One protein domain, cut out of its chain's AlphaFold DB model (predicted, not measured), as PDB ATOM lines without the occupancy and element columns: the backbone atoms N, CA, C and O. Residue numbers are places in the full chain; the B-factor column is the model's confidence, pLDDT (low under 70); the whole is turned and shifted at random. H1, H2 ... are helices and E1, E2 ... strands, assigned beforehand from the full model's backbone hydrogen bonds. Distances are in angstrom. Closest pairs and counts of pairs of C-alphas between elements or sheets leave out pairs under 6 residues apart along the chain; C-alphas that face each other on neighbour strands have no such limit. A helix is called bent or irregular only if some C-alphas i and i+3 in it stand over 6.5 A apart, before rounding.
ATOM      1  N   ARG A  43     192.299 191.653 201.448       83.88
ATOM      2  CA  ARG A  43     193.199 190.838 202.283       83.88
ATOM      3  C   ARG A  43     194.565 191.488 202.515       83.88
ATOM      4  O   ARG A  43     195.147 191.309 203.579       83.88
ATOM      5  N   LEU A  44     195.091 192.190 201.514       83.31
ATOM      6  CA  LEU A  44     196.468 192.682 201.493       83.31
ATOM      7  C   LEU A  44     196.577 194.160 201.881       83.31
ATOM      8  O   LEU A  44     197.681 194.666 202.058       83.31
ATOM      9  N   LYS A  45     195.454 194.866 202.061       80.69
ATOM     10  CA  LYS A  45     195.456 196.296 202.415       80.69
ATOM     11  C   LYS A  45     196.023 196.569 203.811       80.69
ATOM     12  O   LYS A  45     196.520 197.662 204.056       80.69
ATOM     13  N   SER A  46     195.973 195.587 204.710       82.94
ATOM     14  CA  SER A  46     196.487 195.679 206.084       82.94
ATOM     15  C   SER A  46     197.987 195.389 206.209       82.94
ATOM     16  O   SER A  46     198.591 195.739 207.221       82.94
ATOM     17  N   VAL A  47     198.599 194.788 205.183       85.31
ATOM     18  CA  VAL A  47     200.011 194.369 205.167       85.31
ATOM     19  C   VAL A  47     200.999 195.517 205.430       85.31
ATOM     20  O   VAL A  47     201.927 195.293 206.201       85.31
ATOM     21  N   PRO A  48     200.827 196.741 204.889       84.25
ATOM     22  CA  PRO A  48     201.779 197.838 205.111       84.25
ATOM     23  C   PRO A  48     201.872 198.304 206.566       84.25
ATOM     24  O   PRO A  48     202.900 198.830 206.981       84.25
ATOM     25  N   THR A  49     200.789 198.142 207.324       88.12
ATOM     26  CA  THR A  49     200.681 198.602 208.716       88.12
ATOM     27  C   THR A  49     200.941 197.466 209.708       88.12
ATOM     28  O   THR A  49     201.188 197.708 210.889       88.12
ATOM     29  N   ALA A  50     200.873 196.213 209.254       88.12
ATOM     30  CA  ALA A  50     201.095 195.048 210.094       88.12
ATOM     31  C   ALA A  50     202.563 194.959 210.542       88.12
ATOM     32  O   ALA A  50     203.485 195.121 209.747       88.12
ATOM     33  N   LYS A  51     202.780 194.654 211.827       85.31
ATOM     34  CA  LYS A  51     204.125 194.522 212.414       85.31
ATOM     35  C   LYS A  51     204.868 193.262 211.946       85.31
ATOM     36  O   LYS A  51     206.088 193.293 211.847       85.31
ATOM     37  N   ASP A  52     204.138 192.175 211.695       86.75
ATOM     38  CA  ASP A  52     204.682 190.889 211.236       86.75
ATOM     39  C   ASP A  52     203.677 190.187 210.294       86.75
ATOM     40  O   ASP A  52     202.944 189.284 210.708       86.75
ATOM     41  N   PRO A  53     203.518 190.670 209.046       88.56
ATOM     42  CA  PRO A  53     202.669 190.012 208.060       88.56
ATOM     43  C   PRO A  53     203.314 188.709 207.575       88.56
ATOM     44  O   PRO A  53     204.537 188.570 207.536       88.56
ATOM     45  N   ARG A  54     202.496 187.756 207.108       87.06
ATOM     46  CA  ARG A  54     203.031 186.545 206.470       87.06
ATOM     47  C   ARG A  54     203.916 186.949 205.294       87.06
ATOM     48  O   ARG A  54     203.504 187.746 204.452       87.06
ATOM     49  N   PHE A  55     205.099 186.344 205.202       87.50
ATOM     50  CA  PHE A  55     206.086 186.691 204.176       87.50
ATOM     51  C   PHE A  55     205.505 186.658 202.754       87.50
ATOM     52  O   PHE A  55     205.749 187.564 201.962       87.50
ATOM     53  N   PHE A  56     204.681 185.650 202.449       87.88
ATOM     54  CA  PHE A  56     204.020 185.542 201.149       87.88
ATOM     55  C   PHE A  56     203.055 186.707 200.871       87.88
ATOM     56  O   PHE A  56     203.143 187.315 199.809       87.88
ATOM     57  N   ASP A  57     202.205 187.082 201.838       89.19
ATOM     58  CA  ASP A  57     201.269 188.210 201.688       89.19
ATOM     59  C   ASP A  57     202.020 189.544 201.513       89.19
ATOM     60  O   ASP A  57     201.588 190.419 200.764       89.19
ATOM     61  N   MET A  58     203.172 189.696 202.172       90.31
ATOM     62  CA  MET A  58     204.028 190.871 202.014       90.31
ATOM     63  C   MET A  58     204.555 191.014 200.583       90.31
ATOM     64  O   MET A  58     204.455 192.087 199.987       90.31
ATOM     65  N   VAL A  59     205.095 189.934 200.014       91.31
ATOM     66  CA  VAL A  59     205.595 189.933 198.632       91.31
ATOM     67  C   VAL A  59     204.451 190.153 197.637       91.31
ATOM     68  O   VAL A  59     204.600 190.922 196.687       91.31
ATOM     69  N   GLU A  60     203.291 189.548 197.887       90.75
ATOM     70  CA  GLU A  60     202.100 189.712 197.052       90.75
ATOM     71  C   GLU A  60     201.584 191.161 197.051       90.75
ATOM     72  O   GLU A  60     201.232 191.700 196.000       90.75
ATOM     73  N   TYR A  61     201.618 191.847 198.198       91.62
ATOM     74  CA  TYR A  61     201.294 193.273 198.268       91.62
ATOM     75  C   TYR A  61     202.214 194.117 197.369       91.62
ATOM     76  O   TYR A  61     201.732 194.957 196.600       91.62
ATOM     77  N   PHE A  62     203.530 193.885 197.415       91.88
ATOM     78  CA  PHE A  62     204.481 194.613 196.569       91.88
ATOM     79  C   PHE A  62     204.282 194.324 195.080       91.88
ATOM     80  O   PHE A  62     204.397 195.240 194.264       91.88
ATOM     81  N   PHE A  63     203.921 193.089 194.727       92.00
ATOM     82  CA  PHE A  63     203.556 192.728 193.360       92.00
ATOM     83  C   PHE A  63     202.359 193.551 192.863       92.00
ATOM     84  O   PHE A  63     202.444 194.201 191.818       92.00
ATOM     85  N   HIS A  64     201.274 193.609 193.641       90.69
ATOM     86  CA  HIS A  64     200.096 194.396 193.281       90.69
ATOM     87  C   HIS A  64     200.391 195.899 193.209       90.69
ATOM     88  O   HIS A  64     199.891 196.587 192.317       90.69
ATOM     89  N   ARG A  65     201.246 196.416 194.100       89.94
ATOM     90  CA  ARG A  65     201.674 197.818 194.046       89.94
ATOM     91  C   ARG A  65     202.491 198.124 192.788       89.94
ATOM     92  O   ARG A  65     202.334 199.198 192.214       89.94
ATOM     93  N   GLY A  66     203.323 197.184 192.341       90.94
ATOM     94  CA  GLY A  66     204.043 197.279 191.071       90.94
ATOM     95  C   GLY A  66     203.106 197.260 189.862       90.94
ATOM     96  O   GLY A  66     203.267 198.076 188.958       90.94
ATOM     97  N   CYS A  67     202.086 196.394 189.878       90.44
ATOM     98  CA  CYS A  67     201.085 196.306 188.812       90.44
ATOM     99  C   CYS A  67     200.354 197.635 188.598       90.44
ATOM    100  O   CYS A  67     200.240 198.069 187.458       90.44
ATOM    101  N   GLN A  68     199.964 198.326 189.677       89.25
ATOM    102  CA  GLN A  68     199.324 199.647 189.588       89.25
ATOM    103  C   GLN A  68     200.155 200.654 188.790       89.25
ATOM    104  O   GLN A  68     199.605 201.440 188.034       89.25
ATOM    105  N   ILE A  69     201.480 200.637 188.956       90.44
ATOM    106  CA  ILE A  69     202.382 201.586 188.293       90.44
ATOM    107  C   ILE A  69     202.698 201.141 186.861       90.44
ATOM    108  O   ILE A  69     202.867 201.978 185.975       90.44
ATOM    109  N   ALA A  70     202.835 199.833 186.643       89.56
ATOM    110  CA  ALA A  70     203.279 199.279 185.371       89.56
ATOM    111  C   ALA A  70     202.149 199.119 184.343       89.56
ATOM    112  O   ALA A  70     202.439 199.122 183.151       89.56
ATOM    113  N   GLU A  71     200.891 198.978 184.774       87.56
ATOM    114  CA  GLU A  71     199.770 198.621 183.897       87.56
ATOM    115  C   GLU A  71     199.578 199.601 182.734       87.56
ATOM    116  O   GLU A  71     199.520 199.154 181.589       87.56
ATOM    117  N   ASP A  72     199.572 200.912 182.998       88.06
ATOM    118  CA  ASP A  72     199.401 201.941 181.959       88.06
ATOM    119  C   ASP A  72     200.436 201.777 180.838       88.06
ATOM    120  O   ASP A  72     200.107 201.703 179.653       88.06
ATOM    121  N   ARG A  73     201.703 201.613 181.230       90.81
ATOM    122  CA  ARG A  73     202.812 201.450 180.291       90.81
ATOM    123  C   ARG A  73     202.751 200.117 179.551       90.81
ATOM    124  O   ARG A  73     203.062 200.060 178.365       90.81
ATOM    125  N   LEU A  74     202.355 199.046 180.237       90.19
ATOM    126  CA  LEU A  74     202.208 197.734 179.616       90.19
ATOM    127  C   LEU A  74     201.119 197.755 178.543       90.19
ATOM    128  O   LEU A  74     201.325 197.165 177.490       90.19
ATOM    129  N   ILE A  75     200.000 198.448 178.769       88.94
ATOM    130  CA  ILE A  75     198.919 198.588 177.781       88.94
ATOM    131  C   ILE A  75     199.405 199.336 176.532       88.94
ATOM    132  O   ILE A  75     199.094 198.912 175.412       88.94
ATOM    133  N   ASP A  76     200.185 200.402 176.715       89.75
ATOM    134  CA  ASP A  76     200.742 201.201 175.618       89.75
ATOM    135  C   ASP A  76     201.759 200.406 174.779       89.75
ATOM    136  O   ASP A  76     201.722 200.448 173.545       89.75
ATOM    137  N   ASP A  77     202.614 199.612 175.432       90.12
ATOM    138  CA  ASP A  77     203.653 198.804 174.779       90.12
ATOM    139  C   ASP A  77     203.088 197.568 174.034       90.12
ATOM    140  O   ASP A  77     203.789 196.935 173.230       90.12
ATOM    141  N   MET A  78     201.811 197.212 174.242       86.31
ATOM    142  CA  MET A  78     201.171 196.084 173.555       86.31
ATOM    143  C   MET A  78     201.004 196.345 172.053       86.31
ATOM    144  O   MET A  78     200.122 197.085 171.593       86.31
ATOM    145  N   LYS A  79     201.811 195.630 171.263       82.75
ATOM    146  CA  LYS A  79     201.752 195.613 169.797       82.75
ATOM    147  C   LYS A  79     200.531 194.826 169.308       82.75
ATOM    148  O   LYS A  79     200.304 193.690 169.719       82.75
ATOM    149  N   GLY A  80     199.772 195.413 168.386       82.44
ATOM    150  CA  GLY A  80     198.645 194.757 167.714       82.44
ATOM    151  C   GLY A  80     197.452 195.687 167.492       82.44
ATOM    152  O   GLY A  80     197.249 196.640 168.243       82.44
ATOM    153  N   LYS A  81     196.648 195.381 166.466       80.25
ATOM    154  CA  LYS A  81     195.396 196.082 166.121       80.25
ATOM    155  C   LYS A  81     194.210 195.619 166.987       80.25
ATOM    156  O   LYS A  81     193.124 195.393 166.474       80.25
ATOM    157  N   MET A  82     194.446 195.392 168.274       81.69
ATOM    158  CA  MET A  82     193.403 195.007 169.230       81.69
ATOM    159  C   MET A  82     192.799 196.256 169.876       81.69
ATOM    160  O   MET A  82     193.472 197.290 169.971       81.69
ATOM    161  N   SER A  83     191.543 196.163 170.307       90.06
ATOM    162  CA  SER A  83     190.865 197.247 171.022       90.06
ATOM    163  C   SER A  83     191.550 197.530 172.366       90.06
ATOM    164  O   SER A  83     192.238 196.676 172.930       90.06
ATOM    165  N   LEU A  84     191.383 198.745 172.900       86.38
ATOM    166  CA  LEU A  84     191.996 199.138 174.177       86.38
ATOM    167  C   LEU A  84     191.553 198.227 175.336       86.38
ATOM    168  O   LEU A  84     192.338 197.924 176.230       86.38
ATOM    169  N   GLU A  85     190.306 197.766 175.303       87.19
ATOM    170  CA  GLU A  85     189.729 196.896 176.327       87.19
ATOM    171  C   GLU A  85     190.304 195.474 176.270       87.19
ATOM    172  O   GLU A  85     190.672 194.904 177.298       87.19
ATOM    173  N   GLU A  86     190.514 194.931 175.071       88.88
ATOM    174  CA  GLU A  86     191.204 193.650 174.892       88.88
ATOM    175  C   GLU A  86     192.664 193.715 175.354       88.88
ATOM    176  O   GLU A  86     193.153 192.762 175.965       88.88
ATOM    177  N   LYS A  87     193.359 194.843 175.125       88.62
ATOM    178  CA  LYS A  87     194.720 195.056 175.653       88.62
ATOM    179  C   LYS A  87     194.736 194.982 177.173       88.62
ATOM    180  O   LYS A  87     195.551 194.245 177.726       88.62
ATOM    181  N   LYS A  88     193.817 195.692 177.834       88.81
ATOM    182  CA  LYS A  88     193.672 195.692 179.298       88.81
ATOM    183  C   LYS A  88     193.416 194.289 179.836       88.81
ATOM    184  O   LYS A  88     194.147 193.818 180.704       88.81
ATOM    185  N   ASN A  89     192.445 193.582 179.264       89.94
ATOM    186  CA  ASN A  89     192.104 192.224 179.686       89.94
ATOM    187  C   ASN A  89     193.272 191.249 179.492       89.94
ATOM    188  O   ASN A  89     193.534 190.411 180.357       89.94
ATOM    189  N   LYS A  90     194.024 191.391 178.397       90.25
ATOM    190  CA  LYS A  90     195.205 190.567 178.131       90.25
ATOM    191  C   LYS A  90     196.342 190.841 179.116       90.25
ATOM    192  O   LYS A  90     196.909 189.889 179.647       90.25
ATOM    193  N   VAL A  91     196.661 192.110 179.378       90.75
ATOM    194  CA  VAL A  91     197.684 192.497 180.367       90.75
ATOM    195  C   VAL A  91     197.296 191.978 181.749       90.75
ATOM    196  O   VAL A  91     198.100 191.306 182.393       90.75
ATOM    197  N   LYS A  92     196.041 192.177 182.162       89.50
ATOM    198  CA  LYS A  92     195.516 191.658 183.428       89.50
ATOM    199  C   LYS A  92     195.650 190.137 183.531       89.50
ATOM    200  O   LYS A  92     196.113 189.642 184.554       89.50
ATOM    201  N   GLY A  93     195.316 189.401 182.471       90.31
ATOM    202  CA  GLY A  93     195.474 187.946 182.428       90.31
ATOM    203  C   GLY A  93     196.928 187.490 182.593       90.31
ATOM    204  O   GLY A  93     197.195 186.549 183.336       90.31
ATOM    205  N   ILE A  94     197.880 188.184 181.961       91.62
ATOM    206  CA  ILE A  94     199.316 187.888 182.103       91.62
ATOM    207  C   ILE A  94     199.791 188.165 183.534       91.62
ATOM    208  O   ILE A  94     200.496 187.341 184.112       91.62
ATOM    209  N   LEU A  95     199.379 189.286 184.133       91.00
ATOM    210  CA  LEU A  95     199.733 189.611 185.517       91.00
ATOM    211  C   LEU A  95     199.168 188.578 186.503       91.00
ATOM    212  O   LEU A  95     199.863 188.177 187.432       91.00
ATOM    213  N   MET A  96     197.947 188.092 186.273       89.12
ATOM    214  CA  MET A  96     197.357 187.019 187.082       89.12
ATOM    215  C   MET A  96     198.111 185.692 186.938       89.12
ATOM    216  O   MET A  96     198.259 184.973 187.922       89.12
ATOM    217  N   LEU A  97     198.621 185.376 185.743       90.81
ATOM    218  CA  LEU A  97     199.437 184.180 185.515       90.81
ATOM    219  C   LEU A  97     200.779 184.246 186.259       90.81
ATOM    220  O   LEU A  97     201.259 183.229 186.741       90.81
ATOM    221  N   MET A  98     201.382 185.432 186.355       90.56
ATOM    222  CA  MET A  98     202.683 185.625 187.008       90.56
ATOM    223  C   MET A  98     202.619 185.614 188.542       90.56
ATOM    224  O   MET A  98     203.660 185.556 189.188       90.56
ATOM    225  N   GLN A  99     201.428 185.724 189.128       89.38
ATOM    226  CA  GLN A  99     201.251 185.889 190.569       89.38
ATOM    227  C   GLN A  99     201.544 184.612 191.390       89.38
ATOM    228  O   GLN A  99     202.317 184.702 192.348       89.38
ATOM    229  N   PRO A 100     200.948 183.436 191.103       91.38
ATOM    230  CA  PRO A 100     201.189 182.229 191.895       91.38
ATOM    231  C   PRO A 100     202.531 181.559 191.561       91.38
ATOM    232  O   PRO A 100     203.151 181.829 190.539       91.38
ATOM    233  N   CYS A 101     202.989 180.654 192.430       91.75
ATOM    234  CA  CYS A 101     204.112 179.767 192.116       91.75
ATOM    235  C   CYS A 101     203.650 178.586 191.255       91.75
ATOM    236  O   CYS A 101     202.702 177.903 191.639       91.75
ATOM    237  N   ASP A 102     204.378 178.292 190.175       92.81
ATOM    238  CA  ASP A 102     204.099 177.152 189.287       92.81
ATOM    239  C   ASP A 102     204.162 175.801 190.023       92.81
ATOM    240  O   ASP A 102     203.273 174.956 189.888       92.81
ATOM    241  N   HIS A 103     205.222 175.575 190.809       92.81
ATOM    242  CA  HIS A 103     205.463 174.291 191.471       92.81
ATOM    243  C   HIS A 103     205.961 174.473 192.902       92.81
ATOM    244  O   HIS A 103     206.909 175.218 193.155       92.81
ATOM    245  N   ILE A 104     205.377 173.736 193.843       93.00
ATOM    246  CA  ILE A 104     205.837 173.660 195.231       93.00
ATOM    247  C   ILE A 104     205.995 172.184 195.569       93.00
ATOM    248  O   ILE A 104     205.058 171.407 195.410       93.00
ATOM    249  N   ILE A 105     207.192 171.801 196.002       93.25
ATOM    250  CA  ILE A 105     207.509 170.431 196.390       93.25
ATOM    251  C   ILE A 105     207.853 170.428 197.874       93.25
ATOM    252  O   ILE A 105     208.756 171.145 198.314       93.25
ATOM    253  N   GLU A 106     207.138 169.596 198.621       93.75
ATOM    254  CA  GLU A 106     207.463 169.191 199.982       93.75
ATOM    255  C   GLU A 106     208.032 167.773 199.934       93.75
ATOM    256  O   GLU A 106     207.453 166.882 199.311       93.75
ATOM    257  N   ILE A 107     209.196 167.574 200.545       92.50
ATOM    258  CA  ILE A 107     209.877 166.281 200.597       92.50
ATOM    259  C   ILE A 107     210.147 165.969 202.059       92.50
ATOM    260  O   ILE A 107     210.826 166.740 202.732       92.50
ATOM    261  N   ALA A 108     209.662 164.826 202.530       93.75
ATOM    262  CA  ALA A 108     210.004 164.281 203.833       93.75
ATOM    263  C   ALA A 108     210.736 162.955 203.627       93.75
ATOM    264  O   ALA A 108     210.208 162.055 202.971       93.75
ATOM    265  N   PHE A 109     211.956 162.838 204.146       94.44
ATOM    266  CA  PHE A 109     212.744 161.613 204.032       94.44
ATOM    267  C   PHE A 109     213.421 161.265 205.363       94.44
ATOM    268  O   PHE A 109     213.884 162.163 206.072       94.44
ATOM    269  N   PRO A 110     213.466 159.975 205.740       95.31
ATOM    270  CA  PRO A 110     214.152 159.547 206.948       95.31
ATOM    271  C   PRO A 110     215.670 159.567 206.728       95.31
ATOM    272  O   PRO A 110     216.172 159.060 205.725       95.31
ATOM    273  N   LEU A 111     216.405 160.120 207.686       95.00
ATOM    274  CA  LEU A 111     217.859 160.127 207.739       95.00
ATOM    275  C   LEU A 111     218.315 159.383 208.994       95.00
ATOM    276  O   LEU A 111     217.908 159.717 210.106       95.00
ATOM    277  N   ARG A 112     219.200 158.399 208.825       95.19
ATOM    278  CA  ARG A 112     219.908 157.796 209.957       95.19
ATOM    279  C   ARG A 112     221.051 158.719 210.370       95.19
ATOM    280  O   ARG A 112     221.948 158.967 209.565       95.19
ATOM    281  N   ARG A 113     221.011 159.213 211.605       92.06
ATOM    282  CA  ARG A 113     222.070 160.030 212.206       92.06
ATOM    283  C   ARG A 113     223.274 159.173 212.596       92.06
ATOM    284  O   ARG A 113     223.175 157.951 212.711       92.06
ATOM    285  N   ASP A 114     224.392 159.833 212.879       95.56
ATOM    286  CA  ASP A 114     225.622 159.178 213.342       95.56
ATOM    287  C   ASP A 114     225.435 158.450 214.687       95.56
ATOM    288  O   ASP A 114     226.119 157.469 214.961       95.56
ATOM    289  N   SER A 115     224.458 158.876 215.501       93.19
ATOM    290  CA  SER A 115     224.060 158.210 216.751       93.19
ATOM    291  C   SER A 115     223.320 156.879 216.547       93.19
ATOM    292  O   SER A 115     223.086 156.160 217.514       93.19
ATOM    293  N   GLY A 116     222.924 156.550 215.312       93.19
ATOM    294  CA  GLY A 116     222.108 155.380 214.984       93.19
ATOM    295  C   GLY A 116     220.594 155.625 215.020       93.19
ATOM    296  O   GLY A 116     219.839 154.769 214.559       93.19
ATOM    297  N   GLU A 117     220.142 156.788 215.495       94.00
ATOM    298  CA  GLU A 117     218.725 157.170 215.492       94.00
ATOM    299  C   GLU A 117     218.251 157.621 214.103       94.00
ATOM    300  O   GLU A 117     219.008 158.219 213.334       94.00
ATOM    301  N   TYR A 118     216.983 157.358 213.783       92.81
ATOM    302  CA  TYR A 118     216.343 157.845 212.561       92.81
ATOM    303  C   TYR A 118     215.571 159.129 212.844       92.81
ATOM    304  O   TYR A 118     214.716 159.171 213.723       92.81
ATOM    305  N   GLU A 119     215.835 160.158 212.050       91.75
ATOM    306  CA  GLU A 119     215.112 161.423 212.082       91.75
ATOM    307  C   GLU A 119     214.431 161.661 210.736       91.75
ATOM    308  O   GLU A 119     215.020 161.434 209.682       91.75
ATOM    309  N   LEU A 120     213.193 162.150 210.757       91.31
ATOM    310  CA  LEU A 120     212.507 162.579 209.545       91.31
ATOM    311  C   LEU A 120     212.878 164.034 209.230       91.31
ATOM    312  O   LEU A 120     212.520 164.939 209.981       91.31
ATOM    313  N   ILE A 121     213.571 164.261 208.114       90.50
ATOM    314  CA  ILE A 121     213.905 165.608 207.641       90.50
ATOM    315  C   ILE A 121     212.874 166.038 206.606       90.50
ATOM    316  O   ILE A 121     212.678 165.362 205.595       90.50
ATOM    317  N   THR A 122     212.268 167.202 206.836       90.81
ATOM    318  CA  THR A 122     211.357 167.849 205.888       90.81
ATOM    319  C   THR A 122     212.062 169.001 205.180       90.81
ATOM    320  O   THR A 122     212.677 169.859 205.814       90.81
ATOM    321  N   GLY A 123     211.960 169.037 203.856       91.25
ATOM    322  CA  GLY A 123     212.475 170.099 203.004       91.25
ATOM    323  C   GLY A 123     211.403 170.636 202.063       91.25
ATOM    324  O   GLY A 123     210.528 169.901 201.608       91.25
ATOM    325  N   TYR A 124     211.509 171.921 201.729       92.81
ATOM    326  CA  TYR A 124     210.604 172.605 200.808       92.81
ATOM    327  C   TYR A 124     211.386 173.221 199.648       92.81
ATOM    328  O   TYR A 124     212.457 173.804 199.839       92.81
ATOM    329  N   ARG A 125     210.837 173.135 198.433       92.38
ATOM    330  CA  ARG A 125     211.343 173.852 197.257       92.38
ATOM    331  C   ARG A 125     210.181 174.400 196.440       92.38
ATOM    332  O   ARG A 125     209.410 173.637 195.869       92.38
ATOM    333  N   ALA A 126     210.099 175.724 196.343       93.25
ATOM    334  CA  ALA A 126     209.174 176.409 195.450       93.25
ATOM    335  C   ALA A 126     209.898 176.861 194.175       93.25
ATOM    336  O   ALA A 126     210.998 177.415 194.231       93.25
ATOM    337  N   GLN A 127     209.278 176.624 193.025       93.75
ATOM    338  CA  GLN A 127     209.642 177.197 191.738       93.75
ATOM    339  C   GLN A 127     208.544 178.190 191.366       93.75
ATOM    340  O   GLN A 127     207.409 177.796 191.117       93.75
ATOM    341  N   HIS A 128     208.875 179.481 191.399       93.25
ATOM    342  CA  HIS A 128     207.876 180.526 191.190       93.25
ATOM    343  C   HIS A 128     207.450 180.631 189.724       93.25
ATOM    344  O   HIS A 128     206.263 180.700 189.450       93.25
TER     345      HIS A 128
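This is residues 43 to 128 of the 152 residues of the protein "(Mediterranean fruit fly) hypothetical protein" of Ceratitis capitata (UniProt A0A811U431). A helical hairpin, H1 and H2, and a two-stranded hairpin, E1 and E2, are set end to end, with the strands as a long arm reaching on from the far end of H2. H1 has a kink, and the unnamed stretch of residues 43 to 54 loops back beside its first turns. The printed part has 86 residues, with two named helices and then two named strands, in the order H1, H2, E1, E2; the sheet, E1 - E2, is antiparallel and the class is mixed. The whole is extended, with a radius of gyration of the C-alphas of 20.8 A, and spans 68 by 34 by 16 A.

H1, residues 55 to 77, has a kink of 51 degrees near residue 70 and is irregular, with C-alphas 69 and 72 7.0 A apart. H2, residues 84 to 98, touches H1, and H1 touches it with residues 67 to 75 alone; the closest C-alphas of the two, those of Ile 75 and Lys 87, are 5.9 A apart. This helical hairpin runs opposite ways at a shallow tilt of 29 degrees. Every O i to N i+4 pair is within hydrogen-bond range in H2, and 16 of 19 in H1. E1, residues 103 to 112, and E2, residues 118 to 127, form an antiparallel hairpin at 162 degrees, with N 105 and O 125 at 2.9 A and N 119 and O 111 at 2.9 A, within hydrogen-bond range. H1 is apart from both strands, and H2 from E2.

H1 begins at C-alpha 55 (206.086, 186.691, 204.176) and is 31.9 A long; H2 is 21.5 A. E1 measures 28.7 A and E2 29.2 A, ending at C-alpha 127 (209.642, 177.197, 191.738).

The farthest C-alphas, of Lys 81 and Ser 115, are 69.4 A apart. The printed part has no cut and no long link, and no printed residue is under 70 in pLDDT.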